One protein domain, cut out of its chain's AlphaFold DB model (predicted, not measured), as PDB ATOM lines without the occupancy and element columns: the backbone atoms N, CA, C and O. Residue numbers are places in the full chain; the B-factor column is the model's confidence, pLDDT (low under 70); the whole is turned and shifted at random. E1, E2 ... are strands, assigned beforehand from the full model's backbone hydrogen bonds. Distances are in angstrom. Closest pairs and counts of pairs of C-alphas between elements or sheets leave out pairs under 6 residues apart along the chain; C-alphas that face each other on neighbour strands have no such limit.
ATOM      1  N   CYS A 135     144.899 205.616 108.988       77.75
ATOM      2  CA  CYS A 135     144.030 206.637 108.430       77.75
ATOM      3  C   CYS A 135     144.363 208.013 109.026       77.75
ATOM      4  O   CYS A 135     144.142 208.257 110.210       77.75
ATOM      5  N   THR A 136     144.870 208.922 108.193       79.19
ATOM      6  CA  THR A 136     145.281 210.285 108.585       79.19
ATOM      7  C   THR A 136     144.252 211.354 108.199       79.19
ATOM      8  O   THR A 136     144.393 212.519 108.562       79.19
ATOM      9  N   GLY A 137     143.193 210.963 107.484       67.31
ATOM     10  CA  GLY A 137     142.045 211.801 107.143       67.31
ATOM     11  C   GLY A 137     140.898 210.979 106.538       67.31
ATOM     12  O   GLY A 137     141.069 209.792 106.270       67.31
ATOM     13  N   PRO A 138     139.726 211.576 106.248       66.94
ATOM     14  CA  PRO A 138     138.524 210.850 105.815       66.94
ATOM     15  C   PRO A 138     138.727 209.974 104.580       66.94
ATOM     16  O   PRO A 138     138.025 208.980 104.397       66.94
ATOM     17  N   THR A 139     139.641 210.372 103.702       74.19
ATOM     18  CA  THR A 139     139.970 209.698 102.440       74.19
ATOM     19  C   THR A 139     141.476 209.520 102.278       74.19
ATOM     20  O   THR A 139     141.937 209.319 101.161       74.19
ATOM     21  N   THR A 140     142.246 209.671 103.357       80.19
ATOM     22  CA  THR A 140     143.706 209.767 103.282       80.19
ATOM     23  C   THR A 140     144.336 208.724 104.186       80.19
ATOM     24  O   THR A 140     144.073 208.698 105.390       80.19
ATOM     25  N   CYS A 141     145.189 207.890 103.599       85.81
ATOM     26  CA  CYS A 141     145.986 206.903 104.312       85.81
ATOM     27  C   CYS A 141     147.439 207.380 104.428       85.81
ATOM     28  O   CYS A 141     148.040 207.845 103.463       85.81
ATOM     29  N   GLY A 142     148.000 207.281 105.629       91.06
ATOM     30  CA  GLY A 142     149.433 207.304 105.881       91.06
ATOM     31  C   GLY A 142     149.975 205.882 105.779       91.06
ATOM     32  O   GLY A 142     149.663 205.036 106.614       91.06
ATOM     33  N   CYS A 143     150.758 205.611 104.740       94.12
ATOM     34  CA  CYS A 143     151.318 204.286 104.504       94.12
ATOM     35  C   CYS A 143     152.603 204.060 105.298       94.12
ATOM     36  O   CYS A 143     153.359 204.995 105.579       94.12
ATOM     37  N   THR A 144     152.868 202.798 105.623       93.75
ATOM     38  CA  THR A 144     154.183 202.363 106.097       93.75
ATOM     39  C   THR A 144     155.225 202.560 104.989       93.75
ATOM     40  O   THR A 144     154.889 202.681 103.813       93.75
ATOM     41  N   THR A 145     156.513 202.596 105.337       94.38
ATOM     42  CA  THR A 145     157.603 202.893 104.382       94.38
ATOM     43  C   THR A 145     157.704 201.911 103.213       94.38
ATOM     44  O   THR A 145     158.343 202.207 102.207       94.38
ATOM     45  N   GLU A 146     157.092 200.742 103.360       95.06
ATOM     46  CA  GLU A 146     157.134 199.621 102.427       95.06
ATOM     47  C   GLU A 146     155.928 199.593 101.469       95.06
ATOM     48  O   GLU A 146     155.889 198.768 100.556       95.06
ATOM     49  N   TRP A 147     154.953 200.492 101.655       95.81
ATOM     50  CA  TRP A 147     153.710 200.544 100.886       95.81
ATOM     51  C   TRP A 147     153.387 201.966 100.416       95.81
ATOM     52  O   TRP A 147     153.781 202.964 101.011       95.81
ATOM     53  N   THR A 148     152.660 202.069  99.308       94.56
ATOM     54  CA  THR A 148     152.268 203.326  98.665       94.56
ATOM     55  C   THR A 148     150.920 203.179  97.950       94.56
ATOM     56  O   THR A 148     150.320 202.104  97.944       94.56
ATOM     57  N   GLY A 149     150.435 204.262  97.346       93.44
ATOM     58  CA  GLY A 149     149.091 204.366  96.773       93.44
ATOM     59  C   GLY A 149     148.095 205.011  97.735       93.44
ATOM     60  O   GLY A 149     148.386 205.202  98.916       93.44
ATOM     61  N   ASP A 150     146.915 205.358  97.225       91.75
ATOM     62  CA  ASP A 150     145.904 206.117  97.977       91.75
ATOM     63  C   ASP A 150     145.360 205.330  99.182       91.75
ATOM     64  O   ASP A 150     144.917 205.916 100.172       91.75
ATOM     65  N   THR A 151     145.412 203.996  99.109       92.44
ATOM     66  CA  THR A 151     144.969 203.071 100.158       92.44
ATOM     67  C   THR A 151     146.090 202.171 100.671       92.44
ATOM     68  O   THR A 151     145.810 201.181 101.342       92.44
ATOM     69  N   CYS A 152     147.352 202.507 100.387       95.12
ATOM     70  CA  CYS A 152     148.524 201.692 100.726       95.12
ATOM     71  C   CYS A 152     148.524 200.297 100.076       95.12
ATOM     72  O   CYS A 152     149.043 199.335 100.634       95.12
ATOM     73  N   GLU A 153     147.920 200.170  98.896       94.06
ATOM     74  CA  GLU A 153     147.756 198.910  98.165       94.06
ATOM     75  C   GLU A 153     148.981 198.492  97.339       94.06
ATOM     76  O   GLU A 153     149.081 197.340  96.920       94.06
ATOM     77  N   THR A 154     149.906 199.416  97.075       94.19
ATOM     78  CA  THR A 154     151.051 199.185  96.189       94.19
ATOM     79  C   THR A 154     152.306 198.926  97.010       94.19
ATOM     80  O   THR A 154     152.721 199.779  97.786       94.19
ATOM     81  N   ALA A 155     152.938 197.767  96.832       95.25
ATOM     82  CA  ALA A 155     154.198 197.452  97.500       95.25
ATOM     83  C   ALA A 155     155.367 198.265  96.921       95.25
ATOM     84  O   ALA A 155     155.431 198.522  95.715       95.25
ATOM     85  N   VAL A 156     156.323 198.624  97.775       95.06
ATOM     86  CA  VAL A 156     157.561 199.303  97.387       95.06
ATOM     87  C   VAL A 156     158.698 198.283  97.306       95.06
ATOM     88  O   VAL A 156     158.969 197.542  98.247       95.06
ATOM     89  N   CYS A 157     159.389 198.264  96.165       94.31
ATOM     90  CA  CYS A 157     160.609 197.487  95.960       94.31
ATOM     91  C   CYS A 157     161.785 198.460  95.842       94.31
ATOM     92  O   CYS A 157     161.899 199.170  94.842       94.31
ATOM     93  N   THR A 158     162.666 198.487  96.843       90.75
ATOM     94  CA  THR A 158     163.771 199.455  96.978       90.75
ATOM     95  C   THR A 158     164.713 199.424  95.778       90.75
ATOM     96  O   THR A 158     165.147 200.464  95.287       90.75
ATOM     97  N   ASN A 159     165.002 198.220  95.282       90.12
ATOM     98  CA  ASN A 159     165.871 198.009  94.123       90.12
ATOM     99  C   ASN A 159     165.101 197.954  92.792       90.12
ATOM    100  O   ASN A 159     165.717 197.752  91.749       90.12
ATOM    101  N   GLY A 160     163.776 198.121  92.823       92.19
ATOM    102  CA  GLY A 160     162.906 197.920  91.668       92.19
ATOM    103  C   GLY A 160     162.839 196.465  91.188       92.19
ATOM    104  O   GLY A 160     163.568 195.585  91.649       92.19
ATOM    105  N   CYS A 161     161.930 196.222  90.245       95.12
ATOM    106  CA  CYS A 161     161.816 194.960  89.525       95.12
ATOM    107  C   CYS A 161     162.081 195.227  88.042       95.12
ATOM    108  O   CYS A 161     161.315 195.945  87.398       95.12
ATOM    109  N   ASP A 162     163.161 194.664  87.505       95.19
ATOM    110  CA  ASP A 162     163.553 194.861  86.112       95.19
ATOM    111  C   ASP A 162     162.840 193.884  85.169       95.19
ATOM    112  O   ASP A 162     162.123 192.970  85.582       95.19
ATOM    113  N   ASN A 163     163.033 194.087  83.863       95.06
ATOM    114  CA  ASN A 163     162.608 193.167  82.805       95.06
ATOM    115  C   ASN A 163     161.117 192.777  82.847       95.06
ATOM    116  O   ASN A 163     160.735 191.653  82.523       95.06
ATOM    117  N   GLY A 164     160.261 193.728  83.235       93.56
ATOM    118  CA  GLY A 164     158.817 193.513  83.338       93.56
ATOM    119  C   GLY A 164     158.387 192.765  84.601       93.56
ATOM    120  O   GLY A 164     157.262 192.272  84.656       93.56
ATOM    121  N   GLY A 165     159.261 192.662  85.606       94.50
ATOM    122  CA  GLY A 165     158.885 192.192  86.930       94.50
ATOM    123  C   GLY A 165     157.913 193.151  87.623       94.50
ATOM    124  O   GLY A 165     157.948 194.360  87.409       94.50
ATOM    125  N   THR A 166     157.031 192.610  88.460       94.44
ATOM    126  CA  THR A 166     156.063 193.393  89.246       94.44
ATOM    127  C   THR A 166     156.361 193.246  90.732       94.44
ATOM    128  O   THR A 166     156.591 192.134  91.203       94.44
ATOM    129  N   CYS A 167     156.338 194.354  91.474       94.75
ATOM    130  CA  CYS A 167     156.484 194.329  92.926       94.75
ATOM    131  C   CYS A 167     155.179 193.818  93.554       94.75
ATOM    132  O   CYS A 167     154.152 194.488  93.477       94.75
ATOM    133  N   THR A 168     155.196 192.610  94.116       93.31
ATOM    134  CA  THR A 168     153.991 191.971  94.686       93.31
ATOM    135  C   THR A 168     153.924 192.060  96.205       93.31
ATOM    136  O   THR A 168     152.856 191.897  96.784       93.31
ATOM    137  N   ALA A 169     155.068 192.283  96.844       92.25
ATOM    138  CA  ALA A 169     155.220 192.515  98.273       92.25
ATOM    139  C   ALA A 169     156.510 193.328  98.490       92.25
ATOM    140  O   ALA A 169     157.308 193.423  97.548       92.25
ATOM    141  N   PRO A 170     156.731 193.910  99.681       93.62
ATOM    142  CA  PRO A 170     157.937 194.678  99.968       93.62
ATOM    143  C   PRO A 170     159.205 193.920  99.565       93.62
ATOM    144  O   PRO A 170     159.378 192.746  99.908       93.62
ATOM    145  N   ASP A 171     160.037 194.569  98.745       91.88
ATOM    146  CA  ASP A 171     161.276 194.021  98.167       91.88
ATOM    147  C   ASP A 171     161.142 192.638  97.484       91.88
ATOM    148  O   ASP A 171     162.124 191.909  97.318       91.88
ATOM    149  N   THR A 172     159.933 192.274  97.046       93.56
ATOM    150  CA  THR A 172     159.630 190.986  96.415       93.56
ATOM    151  C   THR A 172     159.093 191.185  95.003       93.56
ATOM    152  O   THR A 172     157.963 191.639  94.798       93.56
ATOM    153  N   CYS A 173     159.895 190.773  94.022       95.56
ATOM    154  CA  CYS A 173     159.548 190.842  92.609       95.56
ATOM    155  C   CYS A 173     158.985 189.519  92.080       95.56
ATOM    156  O   CYS A 173     159.617 188.467  92.179       95.56
ATOM    157  N   ALA A 174     157.828 189.590  91.427       95.81
ATOM    158  CA  ALA A 174     157.335 188.540  90.547       95.81
ATOM    159  C   ALA A 174     157.889 188.768  89.135       95.81
ATOM    160  O   ALA A 174     157.520 189.737  88.470       95.81
ATOM    161  N   CYS A 175     158.790 187.893  88.687       96.12
ATOM    162  CA  CYS A 175     159.472 188.040  87.404       96.12
ATOM    163  C   CYS A 175     158.641 187.543  86.221       96.12
ATOM    164  O   CYS A 175     157.911 186.553  86.314       96.12
ATOM    165  N   ALA A 176     158.794 188.219  85.081       95.25
ATOM    166  CA  ALA A 176     158.258 187.755  83.812       95.25
ATOM    167  C   ALA A 176     158.957 186.460  83.355       95.25
ATOM    168  O   ALA A 176     160.071 186.142  83.777       95.25
ATOM    169  N   ALA A 177     158.305 185.707  82.466       95.31
ATOM    170  CA  ALA A 177     158.847 184.452  81.953       95.31
ATOM    171  C   ALA A 177     160.239 184.650  81.322       95.31
ATOM    172  O   ALA A 177     160.433 185.548  80.504       95.31
ATOM    173  N   GLY A 178     161.191 183.792  81.698       94.31
ATOM    174  CA  GLY A 178     162.587 183.868  81.249       94.31
ATOM    175  C   GLY A 178     163.503 184.726  82.128       94.31
ATOM    176  O   GLY A 178     164.703 184.743  81.880       94.31
ATOM    177  N   TRP A 179     162.978 185.380  83.172       95.94
ATOM    178  CA  TRP A 179     163.757 186.165  84.134       95.94
ATOM    179  C   TRP A 179     163.649 185.600  85.552       95.94
ATOM    180  O   TRP A 179     162.629 185.041  85.943       95.94
ATOM    181  N   ASN A 180     164.720 185.751  86.326       92.50
ATOM    182  CA  ASN A 180     164.876 185.270  87.695       92.50
ATOM    183  C   ASN A 180     165.711 186.249  88.532       92.50
ATOM    184  O   ASN A 180     166.238 187.252  88.045       92.50
ATOM    185  N   GLY A 181     165.873 185.909  89.810       89.75
ATOM    186  CA  GLY A 181     166.585 186.722  90.789       89.75
ATOM    187  C   GLY A 181     165.644 187.657  91.539       89.75
ATOM    188  O   GLY A 181     164.503 187.869  91.137       89.75
ATOM    189  N   THR A 182     166.132 188.222  92.639       90.44
ATOM    190  CA  THR A 182     165.344 189.093  93.526       90.44
ATOM    191  C   THR A 182     164.865 190.373  92.844       90.44
ATOM    192  O   THR A 182     163.830 190.900  93.225       90.44
ATOM    193  N   THR A 183     165.580 190.839  91.816       93.44
ATOM    194  CA  THR A 183     165.238 192.028  91.016       93.44
ATOM    195  C   THR A 183     164.896 191.701  89.561       93.44
ATOM    196  O   THR A 183     164.817 192.601  88.732       93.44
ATOM    197  N   CYS A 184     164.696 190.423  89.217       95.56
ATOM    198  CA  CYS A 184     164.400 189.977  87.848       95.56
ATOM    199  C   CYS A 184     165.477 190.327  86.805       95.56
ATOM    200  O   CYS A 184     165.184 190.530  85.629       95.56
ATOM    201  N   THR A 185     166.741 190.375  87.223       95.31
ATOM    202  CA  THR A 185     167.895 190.725  86.375       95.31
ATOM    203  C   THR A 185     168.612 189.516  85.768       95.31
ATOM    204  O   THR A 185     169.432 189.680  84.867       95.31
ATOM    205  N   ILE A 186     168.313 188.296  86.228       92.88
ATOM    206  CA  ILE A 186     168.978 187.070  85.772       92.88
ATOM    207  C   ILE A 186     168.140 186.432  84.663       92.88
ATOM    208  O   ILE A 186     167.084 185.869  84.940       92.88
ATOM    209  N   GLY A 187     168.602 186.506  83.417       89.75
ATOM    210  CA  GLY A 187     167.986 185.786  82.299       89.75
ATOM    211  C   GLY A 187     168.273 184.281  82.366       89.75
ATOM    212  O   GLY A 187     169.372 183.890  82.769       89.75
ATOM    213  N   GLN A 188     167.287 183.453  82.005       78.12
ATOM    214  CA  GLN A 188     167.456 182.003  81.807       78.12
ATOM    215  C   GLN A 188     168.122 181.659  80.476       78.12
ATOM    216  O   GLN A 188     167.838 182.348  79.470       78.12
TER     217      GLN A 188
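AT A GLANCE: This is residues 135 to 188 of the 188 residues of the protein "Hypothetical protein" of Adineta steineri (UniProt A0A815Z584). Little regular structure: a long rod of loops, with hairpin E3 and E4 well along it and hairpin E1 and E2 at one end. Between them, residues 147 to 148 pair antiparallel with 154 to 155; toward the other end, 179 to 180 pair antiparallel with 186 to 187. The 54 printed residues, with no named helix, hold strands E1, E2, E3, E4 in two antiparallel sheets, E1 - E2 and E3 - E4; the class is all strand, though named elements hold only 13 residues. The whole is loose, radius of gyration of the C-alphas 13.6 A, spanning 47 by 15 by 11 A.

IN THESE COORDINATES: Find C-alpha 166 at (156.063, 193.393, 89.246); from there E3, residues 166 to 169, runs 9.1 A. E4 is residues 172 to 174, 6.8 A. Look back to C-alpha 135 at (144.030, 206.637, 108.430) for E1, residues 135 to 137, 5.7 A; E2, residues 140 to 142, is 6.8 A.

HOW THE PARTS SIT: In hairpin E3 and E4, antiparallel at 137 degrees, find N 174 and O 166 within hydrogen-bond range, 2.8 A. In hairpin E1 and E2, antiparallel at 136 degrees, find N 136 and O 140 within range, 2.9 A. E2 and E3 are apart.

THE WHOLE: The farthest C-alphas, Pro 138 and Gln 188, are 47.4 A apart. The printed part has no cut; the link E2 to E3 is long, 23 residues. Residues 137 to 138 have pLDDT under 70.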